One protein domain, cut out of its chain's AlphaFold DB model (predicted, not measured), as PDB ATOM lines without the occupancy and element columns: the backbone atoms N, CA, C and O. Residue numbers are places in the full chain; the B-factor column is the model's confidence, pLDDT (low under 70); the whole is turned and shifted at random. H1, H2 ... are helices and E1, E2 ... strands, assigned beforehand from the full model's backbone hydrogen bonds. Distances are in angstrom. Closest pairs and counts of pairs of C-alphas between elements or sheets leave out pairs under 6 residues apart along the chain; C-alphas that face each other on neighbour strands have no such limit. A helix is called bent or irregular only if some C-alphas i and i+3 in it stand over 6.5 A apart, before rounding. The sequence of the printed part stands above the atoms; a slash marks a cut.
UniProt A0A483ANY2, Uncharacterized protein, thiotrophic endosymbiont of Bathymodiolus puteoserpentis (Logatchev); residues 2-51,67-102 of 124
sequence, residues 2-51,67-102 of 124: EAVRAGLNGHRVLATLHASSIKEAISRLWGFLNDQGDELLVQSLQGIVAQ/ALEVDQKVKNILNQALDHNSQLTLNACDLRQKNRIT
ATOM      1  N   GLU A   2      93.772  94.901  96.149       85.00
ATOM      2  CA  GLU A   2      94.140  94.261  97.433       85.00
ATOM      3  C   GLU A   2      95.633  93.915  97.552       85.00
ATOM      4  O   GLU A   2      96.244  94.217  98.571       85.00
ATOM      5  N   ALA A   3      96.244  93.396  96.480       89.19
ATOM      6  CA  ALA A   3      97.684  93.130  96.415       89.19
ATOM      7  C   ALA A   3      98.543  94.387  96.672       89.19
ATOM      8  O   ALA A   3      99.494  94.340  97.447       89.19
ATOM      9  N   VAL A   4      98.177  95.528  96.076       88.56
ATOM     10  CA  VAL A   4      98.878  96.813  96.266       88.56
ATOM     11  C   VAL A   4      98.745  97.283  97.715       88.56
ATOM     12  O   VAL A   4      99.737  97.630  98.349       88.56
ATOM     13  N   ARG A   5      97.530  97.226  98.277       89.25
ATOM     14  CA  ARG A   5      97.270  97.610  99.675       89.25
ATOM     15  C   ARG A   5      98.032  96.734 100.668       89.25
ATOM     16  O   ARG A   5      98.620  97.258 101.607       89.25
ATOM     17  N   ALA A   6      98.053  95.419 100.458       92.19
ATOM     18  CA  ALA A   6      98.820  94.499 101.293       92.19
ATOM     19  C   ALA A   6     100.323  94.832 101.257       92.19
ATOM     20  O   ALA A   6     100.947  94.913 102.317       92.19
ATOM     21  N   GLY A   7     100.857  95.118 100.062       91.88
ATOM     22  CA  GLY A   7     102.232  95.580  99.855       91.88
ATOM     23  C   GLY A   7     102.570  96.854 100.630       91.88
ATOM     24  O   GLY A   7     103.558  96.895 101.360       91.88
ATOM     25  N   LEU A   8     101.718  97.877 100.524       90.94
ATOM     26  CA  LEU A   8     101.902  99.156 101.219       90.94
ATOM     27  C   LEU A   8     101.781  99.039 102.747       90.94
ATOM     28  O   LEU A   8     102.423  99.797 103.466       90.94
ATOM     29  N   ASN A   9     101.025  98.059 103.246       93.25
ATOM     30  CA  ASN A   9     100.870  97.779 104.678       93.25
ATOM     31  C   ASN A   9     101.955  96.843 105.244       93.25
ATOM     32  O   ASN A   9     101.775  96.271 106.317       93.25
ATOM     33  N   GLY A  10     103.065  96.646 104.527       91.25
ATOM     34  CA  GLY A  10     104.226  95.900 105.020       91.25
ATOM     35  C   GLY A  10     104.206  94.393 104.755       91.25
ATOM     36  O   GLY A  10     105.085  93.684 105.244       91.25
ATOM     37  N   HIS A  11     103.260  93.880 103.964       95.75
ATOM     38  CA  HIS A  11     103.259  92.471 103.565       95.75
ATOM     39  C   HIS A  11     104.045  92.279 102.272       95.75
ATOM     40  O   HIS A  11     103.910  93.043 101.318       95.75
ATOM     41  N   ARG A  12     104.832  91.204 102.188       94.25
ATOM     42  CA  ARG A  12     105.454  90.816 100.921       94.25
ATOM     43  C   ARG A  12     104.430  90.098 100.050       94.25
ATOM     44  O   ARG A  12     103.934  89.040 100.423       94.25
ATOM     45  N   VAL A  13     104.148  90.668  98.882       95.50
ATOM     46  CA  VAL A  13     103.165  90.137  97.934       95.50
ATOM     47  C   VAL A  13     103.877  89.580  96.708       95.50
ATOM     48  O   VAL A  13     104.696  90.262  96.095       95.50
ATOM     49  N   LEU A  14     103.544  88.341  96.347       95.38
ATOM     50  CA  LEU A  14     103.914  87.728  95.077       95.38
ATOM     51  C   LEU A  14     102.655  87.636  94.212       95.38
ATOM     52  O   LEU A  14     101.636  87.115  94.662       95.38
ATOM     53  N   ALA A  15     102.728  88.132  92.982       93.06
ATOM     54  CA  ALA A  15     101.629  88.083  92.030       93.06
ATOM     55  C   ALA A  15     102.136  87.627  90.659       93.06
ATOM     56  O   ALA A  15     103.289  87.864  90.301       93.06
ATOM     57  N   THR A  16     101.258  86.988  89.888       93.81
ATOM     58  CA  THR A  16     101.534  86.564  88.512       93.81
ATOM     59  C   THR A  16     100.636  87.322  87.550       93.81
ATOM     60  O   THR A  16      99.439  87.454  87.797       93.81
ATOM     61  N   LEU A  17     101.199  87.761  86.428       91.56
ATOM     62  CA  LEU A  17     100.476  88.428  85.355       91.56
ATOM     63  C   LEU A  17     100.874  87.799  84.023       91.56
ATOM     64  O   LEU A  17     102.045  87.494  83.805       91.56
ATOM     65  N   HIS A  18      99.906  87.607  83.130       91.88
ATOM     66  CA  HIS A  18     100.194  87.141  81.780       91.88
ATOM     67  C   HIS A  18     100.772  88.294  80.949       91.88
ATOM     68  O   HIS A  18     100.027  89.133  80.444       91.88
ATOM     69  N   ALA A  19     102.098  88.344  80.863       88.06
ATOM     70  CA  ALA A  19     102.859  89.318  80.095       88.06
ATOM     71  C   ALA A  19     104.150  88.670  79.576       88.06
ATOM     72  O   ALA A  19     104.786  87.888  80.284       88.06
ATOM     73  N   SER A  20     104.538  89.008  78.349       86.06
ATOM     74  CA  SER A  20     105.743  88.507  77.680       86.06
ATOM     75  C   SER A  20     107.002  89.313  78.013       86.06
ATOM     76  O   SER A  20     108.106  88.899  77.683       86.06
ATOM     77  N   SER A  21     106.877  90.460  78.675       83.19
ATOM     78  CA  SER A  21     108.019  91.273  79.098       83.19
ATOM     79  C   SER A  21     107.674  92.098  80.331       83.19
ATOM     80  O   SER A  21     106.501  92.306  80.646       83.19
ATOM     81  N   ILE A  22     108.691  92.627  81.007       84.81
ATOM     82  CA  ILE A  22     108.550  93.599  82.097       84.81
ATOM     83  C   ILE A  22     107.781  94.825  81.607       84.81
ATOM     84  O   ILE A  22     106.891  95.316  82.293       84.81
ATOM     85  N   LYS A  23     108.082  95.296  80.394       82.00
ATOM     86  CA  LYS A  23     107.401  96.441  79.787       82.00
ATOM     87  C   LYS A  23     105.911  96.174  79.583       82.00
ATOM     88  O   LYS A  23     105.085  97.015  79.930       82.00
ATOM     89  N   GLU A  24     105.565  95.009  79.041       84.50
ATOM     90  CA  GLU A  24     104.166  94.614  78.881       84.50
ATOM     91  C   GLU A  24     103.480  94.437  80.242       84.50
ATOM     92  O   GLU A  24     102.336  94.853  80.404       84.50
ATOM     93  N   ALA A  25     104.180  93.881  81.236       88.62
ATOM     94  CA  ALA A  25     103.655  93.738  82.588       88.62
ATOM     95  C   ALA A  25     103.315  95.101  83.206       88.62
ATOM     96  O   ALA A  25     102.217  95.259  83.732       88.62
ATOM     97  N   ILE A  26     104.203  96.095  83.090       85.38
ATOM     98  CA  ILE A  26     103.959  97.464  83.574       85.38
ATOM     99  C   ILE A  26     102.762  98.086  82.844       85.38
ATOM    100  O   ILE A  26     101.838  98.565  83.493       85.38
ATOM    101  N   SER A  27     102.728  98.015  81.508       82.56
ATOM    102  CA  SER A  27     101.624  98.576  80.717       82.56
ATOM    103  C   SER A  27     100.273  97.943  81.064       82.56
ATOM    104  O   SER A  27      99.276  98.654  81.175       82.56
ATOM    105  N   ARG A  28     100.230  96.621  81.272       85.75
ATOM    106  CA  ARG A  28      99.017  95.918  81.710       85.75
ATOM    107  C   ARG A  28      98.620  96.308  83.130       85.75
ATOM    108  O   ARG A  28      97.437  96.504  83.372       85.75
ATOM    109  N   LEU A  29      99.576  96.414  84.056       85.00
ATOM    110  CA  LEU A  29      99.304  96.817  85.438       85.00
ATOM    111  C   LEU A  29      98.686  98.217  85.511       85.00
ATOM    112  O   LEU A  29      97.708  98.378  86.234       85.00
ATOM    113  N   TRP A  30      99.190  99.176  84.732       80.50
ATOM    114  CA  TRP A  30      98.584 100.508  84.623       80.50
ATOM    115  C   TRP A  30      97.191 100.456  84.001       80.50
ATOM    116  O   TRP A  30      96.253 101.024  84.539       80.50
ATOM    117  N   GLY A  31      96.996  99.661  82.944       76.88
ATOM    118  CA  GLY A  31      95.669  99.475  82.346       76.88
ATOM    119  C   GLY A  31      94.611  98.866  83.283       76.88
ATOM    120  O   GLY A  31      93.421  98.960  82.992       76.88
ATOM    121  N   PHE A  32      95.011  98.233  84.393       75.38
ATOM    122  CA  PHE A  32      94.093  97.692  85.404       75.38
ATOM    123  C   PHE A  32      93.728  98.684  86.513       75.38
ATOM    124  O   PHE A  32      92.837  98.387  87.317       75.38
ATOM    125  N   LEU A  33      94.428  99.810  86.614       71.19
ATOM    126  CA  LEU A  33      94.280 100.766  87.701       71.19
ATOM    127  C   LEU A  33      93.665 102.068  87.177       71.19
ATOM    128  O   LEU A  33      93.694 102.370  85.991       71.19
ATOM    129  N   ASN A  34      93.009 102.797  88.073       69.06
ATOM    130  CA  ASN A  34      92.611 104.180  87.833       69.06
ATOM    131  C   ASN A  34      93.793 105.113  88.146       69.06
ATOM    132  O   ASN A  34      94.731 104.680  88.810       69.06
ATOM    133  N   ASP A  35      93.714 106.394  87.774       67.12
ATOM    134  CA  ASP A  35      94.810 107.368  87.944       67.12
ATOM    135  C   ASP A  35      95.415 107.388  89.368       67.12
ATOM    136  O   ASP A  35      96.624 107.492  89.547       67.12
ATOM    137  N   GLN A  36      94.591 107.215  90.412       64.06
ATOM    138  CA  GLN A  36      95.067 107.126  91.806       64.06
ATOM    139  C   GLN A  36      95.783 105.804  92.140       64.06
ATOM    140  O   GLN A  36      96.587 105.738  93.070       64.06
ATOM    141  N   GLY A  37      95.456 104.720  91.440       66.62
ATOM    142  CA  GLY A  37      96.059 103.407  91.630       66.62
ATOM    143  C   GLY A  37      97.476 103.310  91.067       66.62
ATOM    144  O   GLY A  37      98.273 102.541  91.604       66.62
ATOM    145  N   ASP A  38      97.810 104.112  90.058       72.75
ATOM    146  CA  ASP A  38      99.109 104.068  89.386       72.75
ATOM    147  C   ASP A  38     100.266 104.513  90.289       72.75
ATOM    148  O   ASP A  38     101.278 103.811  90.394       72.75
ATOM    149  N   GLU A  39     100.100 105.606  91.037       78.94
ATOM    150  CA  GLU A  39     101.107 106.052  92.012       78.94
ATOM    151  C   GLU A  39     101.299 105.018  93.132       78.94
ATOM    152  O   GLU A  39     102.425 104.657  93.490       78.94
ATOM    153  N   LEU A  40     100.194 104.488  93.668       85.88
ATOM    154  CA  LEU A  40     100.221 103.485  94.737       85.88
ATOM    155  C   LEU A  40     100.893 102.186  94.280       85.88
ATOM    156  O   LEU A  40     101.632 101.562  95.048       85.88
ATOM    157  N   LEU A  41     100.672 101.790  93.025       86.12
ATOM    158  CA  LEU A  41     101.336 100.648  92.419       86.12
ATOM    159  C   LEU A  41     102.851 100.847  92.408       86.12
ATOM    160  O   LEU A  41     103.561  99.982  92.929       86.12
ATOM    161  N   VAL A  42     103.344 101.972  91.878       87.81
ATOM    162  CA  VAL A  42     104.789 102.255  91.801       87.81
ATOM    163  C   VAL A  42     105.426 102.257  93.191       87.81
ATOM    164  O   VAL A  42     106.524 101.724  93.369       87.81
ATOM    165  N   GLN A  43     104.732 102.783  94.203       88.19
ATOM    166  CA  GLN A  43     105.231 102.763  95.579       88.19
ATOM    167  C   GLN A  43     105.323 101.349  96.163       88.19
ATOM    168  O   GLN A  43     106.305 101.032  96.841       88.19
ATOM    169  N   SER A  44     104.337 100.496  95.875       91.06
ATOM    170  CA  SER A  44     104.289  99.109  96.356       91.06
ATOM    171  C   SER A  44     105.280  98.173  95.647       91.06
ATOM    172  O   SER A  44     105.689  97.157  96.214       91.06
ATOM    173  N   LEU A  45     105.686  98.508  94.419       90.75
ATOM    174  CA  LEU A  45     106.477  97.636  93.559       90.75
ATOM    175  C   LEU A  45     107.916  97.475  94.078       90.75
ATOM    176  O   LEU A  45     108.597  98.451  94.387       90.75
ATOM    177  N   GLN A  46     108.371  96.221  94.158       92.56
ATOM    178  CA  GLN A  46     109.735  95.852  94.571       92.56
ATOM    179  C   GLN A  46     110.552  95.268  93.415       92.56
ATOM    180  O   GLN A  46     111.769  95.421  93.356       92.56
ATOM    181  N   GLY A  47     109.884  94.593  92.483       90.88
ATOM    182  CA  GLY A  47     110.528  93.983  91.334       90.88
ATOM    183  C   GLY A  47     109.527  93.326  90.398       90.88
ATOM    184  O   GLY A  47     108.400  93.022  90.793       90.88
ATOM    185  N   ILE A  48     109.949  93.106  89.157       91.06
ATOM    186  CA  ILE A  48     109.193  92.370  88.142       91.06
ATOM    187  C   ILE A  48     110.129  91.350  87.509       91.06
ATOM    188  O   ILE A  48     111.254  91.683  87.142       91.06
ATOM    189  N   VAL A  49     109.651  90.118  87.352       90.25
ATOM    190  CA  VAL A  49     110.330  89.077  86.579       90.25
ATOM    191  C   VAL A  49     109.396  88.635  85.463       90.25
ATOM    192  O   VAL A  49     108.273  88.213  85.736       90.25
ATOM    193  N   ALA A  50     109.853  88.724  84.216       88.12
ATOM    194  CA  ALA A  50     109.157  88.146  83.070       88.12
ATOM    195  C   ALA A  50     109.919  86.904  82.613       88.12
ATOM    196  O   ALA A  50     111.121  86.971  82.367       88.12
ATOM    197  N   GLN A  51     109.227  85.766  82.538       88.00
ATOM    198  CA  GLN A  51     109.829  84.457  82.288       88.00
ATOM    199  C   GLN A  51     109.285  83.810  81.014       88.00
ATOM    200  O   GLN A  51     108.091  83.879  80.732       88.00
ATOM    201  N   ALA A  67     114.624  90.455  84.574       83.88
ATOM    202  CA  ALA A  67     114.299  90.941  85.907       83.88
ATOM    203  C   ALA A  67     114.530  92.451  85.989       83.88
ATOM    204  O   ALA A  67     115.531  92.955  85.489       83.88
ATOM    205  N   LEU A  68     113.609  93.157  86.635       85.62
ATOM    206  CA  LEU A  68     113.749  94.549  87.040       85.62
ATOM    207  C   LEU A  68     113.649  94.601  88.557       85.62
ATOM    208  O   LEU A  68     112.619  94.239  89.120       85.62
ATOM    209  N   GLU A  69     114.710  95.065  89.200       88.12
ATOM    210  CA  GLU A  69     114.689  95.470  90.601       88.12
ATOM    211  C   GLU A  69     114.219  96.927  90.679       88.12
ATOM    212  O   GLU A  69     114.676  97.768  89.903       88.12
ATOM    213  N   VAL A  70     113.274  97.226  91.569       87.81
ATOM    214  CA  VAL A  70     112.647  98.552  91.636       87.81
ATOM    215  C   VAL A  70     113.232  99.331  92.804       87.81
ATOM    216  O   VAL A  70     112.735  99.289  93.929       87.81
ATOM    217  N   ASP A  71     114.308 100.058  92.512       87.25
ATOM    218  CA  ASP A  71     114.898 101.034  93.424       87.25
ATOM    219  C   ASP A  71     114.223 102.416  93.301       87.25
ATOM    220  O   ASP A  71     113.311 102.635  92.498       87.25
ATOM    221  N   GLN A  72     114.679 103.389  94.095       86.44
ATOM    222  CA  GLN A  72     114.120 104.744  94.062       86.44
ATOM    223  C   GLN A  72     114.281 105.426  92.693       86.44
ATOM    224  O   GLN A  72     113.432 106.222  92.294       86.44
ATOM    225  N   LYS A  73     115.353 105.122  91.953       84.94
ATOM    226  CA  LYS A  73     115.588 105.701  90.630       84.94
ATOM    227  C   LYS A  73     114.582 105.157  89.622       84.94
ATOM    228  O   LYS A  73     114.000 105.939  88.874       84.94
ATOM    229  N   VAL A  74     114.340 103.848  89.642       84.19
ATOM    230  CA  VAL A  74     113.311 103.199  88.823       84.19
ATOM    231  C   VAL A  74     111.931 103.747  89.174       84.19
ATOM    232  O   VAL A  74     111.189 104.103  88.266       84.19
ATOM    233  N   LYS A  75     111.603 103.919  90.462       87.38
ATOM    234  CA  LYS A  75     110.334 104.543  90.880       87.38
ATOM    235  C   LYS A  75     110.154 105.946  90.305       87.38
ATOM    236  O   LYS A  75     109.083 106.252  89.795       87.38
ATOM    237  N   ASN A  76     111.194 106.780  90.333       85.69
ATOM    238  CA  ASN A  76     111.127 108.126  89.760       85.69
ATOM    239  C   ASN A  76     110.860 108.087  88.247       85.69
ATOM    240  O   ASN A  76     110.045 108.861  87.757       85.69
ATOM    241  N   ILE A  77     111.507 107.166  87.525       83.00
ATOM    242  CA  ILE A  77     111.293 106.968  86.084       83.00
ATOM    243  C   ILE A  77     109.859 106.495  85.807       83.00
ATOM    244  O   ILE A  77     109.201 107.024  84.916       83.00
ATOM    245  N   LEU A  78     109.353 105.527  86.579       83.44
ATOM    246  CA  LEU A  78     107.987 105.019  86.426       83.44
ATOM    247  C   LEU A  78     106.941 106.101  86.722       83.44
ATOM    248  O   LEU A  78     105.995 106.232  85.958       83.44
ATOM    249  N   ASN A  79     107.137 106.911  87.766       83.38
ATOM    250  CA  ASN A  79     106.253 108.038  88.081       83.38
ATOM    251  C   ASN A  79     106.277 109.118  86.992       83.38
ATOM    252  O   ASN A  79     105.238 109.676  86.666       83.38
ATOM    253  N   GLN A  80     107.440 109.401  86.395       80.62
ATOM    254  CA  GLN A  80     107.518 110.320  85.256       80.62
ATOM    255  C   GLN A  80     106.753 109.774  84.052       80.62
ATOM    256  O   GLN A  80     106.005 110.515  83.436       80.62
ATOM    257  N   ALA A  81     106.885 108.479  83.756       75.31
ATOM    258  CA  ALA A  81     106.173 107.843  82.650       75.31
ATOM    259  C   ALA A  81     104.644 107.758  82.844       75.31
ATOM    260  O   ALA A  81     103.929 107.517  81.873       75.31
ATOM    261  N   LEU A  82     104.153 107.941  84.074       72.88
ATOM    262  CA  LEU A  82     102.728 108.049  84.408       72.88
ATOM    263  C   LEU A  82     102.169 109.464  84.211       72.88
ATOM    264  O   LEU A  82     100.969 109.633  83.985       72.88
ATOM    265  N   ASP A  83     103.021 110.490  84.286       72.00
ATOM    266  CA  ASP A  83     102.596 111.865  84.053       72.00
ATOM    267  C   ASP A  83     102.242 112.045  82.573       72.00
ATOM    268  O   ASP A  83     103.104 111.998  81.690       72.00
ATOM    269  N   HIS A  84     100.954 112.279  82.319       62.53
ATOM    270  CA  HIS A  84     100.386 112.486  80.989       62.53
ATOM    271  C   HIS A  84     100.935 113.750  80.304       62.53
ATOM    272  O   HIS A  84     100.839 113.875  79.083       62.53
ATOM    273  N   ASN A  85     101.521 114.680  81.069       55.47
ATOM    274  CA  ASN A  85     102.195 115.869  80.546       55.47
ATOM    275  C   ASN A  85     103.677 115.621  80.229       55.47
ATOM    276  O   ASN A  85     104.337 116.482  79.639       55.47
ATOM    277  N   SER A  86     104.222 114.464  80.614       59.22
ATOM    278  CA  SER A  86     105.599 114.105  80.308       59.22
ATOM    279  C   SER A  86     105.718 113.578  78.874       59.22
ATOM    280  O   SER A  86     104.879 112.836  78.369       59.22
ATOM    281  N   GLN A  87     106.817 113.920  78.200       54.97
ATOM    282  CA  GLN A  87     107.172 113.324  76.902       54.97
ATOM    283  C   GLN A  87     107.833 111.939  77.061       54.97
ATOM    284  O   GLN A  87     108.247 111.312  76.081       54.97
ATOM    285  N   LEU A  88     107.980 111.462  78.303       56.31
ATOM    286  CA  LEU A  88     108.661 110.220  78.639       56.31
ATOM    287  C   LEU A  88     107.688 109.053  78.501       56.31
ATOM    288  O   LEU A  88     106.969 108.689  79.420       56.31
ATOM    289  N   THR A  89     107.705 108.405  77.342       59.50
ATOM    290  CA  THR A  89     107.048 107.100  77.202       59.50
ATOM    291  C   THR A  89     107.882 106.017  77.894       59.50
ATOM    292  O   THR A  89     109.110 106.119  77.959       59.50
ATOM    293  N   LEU A  90     107.263 104.911  78.325       59.91
ATOM    294  CA  LEU A  90     108.002 103.712  78.764       59.91
ATOM    295  C   LEU A  90     109.035 103.226  77.730       59.91
ATOM    296  O   LEU A  90     110.010 102.577  78.094       59.91
ATOM    297  N   ASN A  91     108.827 103.534  76.444       56.72
ATOM    298  CA  ASN A  91     109.769 103.229  75.363       56.72
ATOM    299  C   ASN A  91     111.021 104.116  75.416       56.72
ATOM    300  O   ASN A  91     112.096 103.664  75.038       56.72
ATOM    301  N   ALA A  92     110.860 105.371  75.844       47.34
ATOM    302  CA  ALA A  92     111.928 106.354  76.008       47.34
ATOM    303  C   ALA A  92     112.631 106.230  77.370       47.34
ATOM    304  O   ALA A  92     113.782 106.642  77.518       47.34
ATOM    305  N   CYS A  93     111.957 105.639  78.360       53.81
ATOM    306  CA  CYS A  93     112.545 105.276  79.638       53.81
ATOM    307  C   CYS A  93     113.494 104.099  79.442       53.81
ATOM    308  O   CYS A  93     113.112 102.930  79.524       53.81
ATOM    309  N   ASP A  94     114.758 104.414  79.187       53.94
ATOM    310  CA  ASP A  94     115.795 103.406  79.107       53.94
ATOM    311  C   ASP A  94     116.074 102.870  80.521       53.94
ATOM    312  O   ASP A  94     116.998 103.293  81.215       53.94
ATOM    313  N   LEU A  95     115.253 101.913  80.974       56.22
ATOM    314  CA  LEU A  95     115.388 101.179  82.243       56.22
ATOM    315  C   LEU A  95     116.660 100.295  82.268       56.22
ATOM    316  O   LEU A  95     116.700  99.268  82.940       56.22
ATOM    317  N   ARG A  96     117.689 100.640  81.481       52.62
ATOM    318  CA  ARG A  96     118.976  99.947  81.315       52.62
ATOM    319  C   ARG A  96     119.891 100.068  82.531       52.62
ATOM    320  O   ARG A  96     121.034  99.626  82.479       52.62
ATOM    321  N   GLN A  97     119.447 100.695  83.615       48.78
ATOM    322  CA  GLN A  97     120.337 101.012  84.721       48.78
ATOM    323  C   GLN A  97     120.125 100.084  85.916       48.78
ATOM    324  O   GLN A  97     119.146 100.201  86.641       48.78
ATOM    325  N   LYS A  98     121.147  99.232  86.087       46.28
ATOM    326  CA  LYS A  98     121.430  98.247  87.145       46.28
ATOM    327  C   LYS A  98     120.533  97.001  87.162       46.28
ATOM    328  O   LYS A  98     119.315  97.070  87.179       46.28
ATOM    329  N   ASN A  99     121.199  95.843  87.166       50.50
ATOM    330  CA  ASN A  99     120.666  94.491  87.383       50.50
ATOM    331  C   ASN A  99     119.608  93.953  86.402       50.50
ATOM    332  O   ASN A  99     119.184  92.808  86.557       50.50
ATOM    333  N   ARG A 100     119.231  94.699  85.356       59.12
ATOM    334  CA  ARG A 100     118.400  94.160  84.274       59.12
ATOM    335  C   ARG A 100     119.236  93.302  83.326       59.12
ATOM    336  O   ARG A 100     120.231  93.771  82.787       59.12
ATOM    337  N   ILE A 101     118.793  92.071  83.092       65.12
ATOM    338  CA  ILE A 101     119.222  91.244  81.959       65.12
ATOM    339  C   ILE A 101     117.994  91.111  81.068       65.12
ATOM    340  O   ILE A 101     116.998  90.550  81.506       65.12
ATOM    341  N   THR A 102     118.029  91.656  79.860       70.69
ATOM    342  CA  THR A 102     116.949  91.486  78.876       70.69
ATOM    343  C   THR A 102     116.918  90.053  78.346       70.69
ATOM    344  O   THR A 102     117.919  89.331  78.392       70.69
TER     345      THR A 102
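What this domain is: This is residues 2 to 51 and 67 to 102 of the 124 residues of an uncharacterized protein of thiotrophic endosymbiont of Bathymodiolus puteoserpentis (Logatchev) (UniProt A0A483ANY2). A short two-strand ribbon, E1 and E2, leads at one end into two helices side by side, H3 and H4, while H2 packs on E1 with its first residues and H1 packs on H3. Long unnamed stretches, residues 9 to 21 and 83 to 102, complete the picture. The printed part has 86 residues, with four named helices and two named strands in the order H1, H2, H3, E1, E2, H4; the sheet, E1 - E2, is antiparallel and the class is mostly helix. It is compact, with a radius of gyration of the C-alphas of 12.4 A, and rounded, spanning 31 by 30 by 24 A.

Where its parts are: E1 is residues 47 to 51, 13.2 A long, and E2 residues 67 to 69. H4, residues 72 to 82, is 15.3 A long and ends with C-alpha 82 at (102.728, 108.049, 84.408). H3 is residues 35 to 44, 15.1 A, neither bent nor irregular, but only just: C-alphas 36 and 39 are 6.1 A apart. H2 is residues 22 to 31, 14.2 A. H1, residues 2 to 8, begins with C-alpha 2 at (94.140, 94.261, 97.433).

How they stand to each other: E1 and E2 are antiparallel neighbours at 179 degrees; N 48 and O 68 are 2.9 A apart, within hydrogen-bond range. The closest C-alphas of H2 and E1, Ile 22 and Ala 50, are 5.6 A apart. H3 and H4 touch, closest at C-alphas 42 and 75, 6.1 A, at a shallow tilt of 14 degrees, opposite ways. H1 touches H3, closest at C-alphas 7 and 44, 5.4 A, at a steep tilt of 54 degrees. H2 and H4 are apart. H1, H2 and H4 have every O i to N i+4 pair within hydrogen-bond range, H3 4 of 6.

The domain as a whole: The C-alphas farthest apart, of His 11 and Gln 87, are 34.1 A apart. Residues 52 to 66 are not printed; C-alphas 51 and 67 are 8.7 A apart. The link from H1 to H2 is long. Residues 34 to 37 and 84 to 101 have pLDDT under 70.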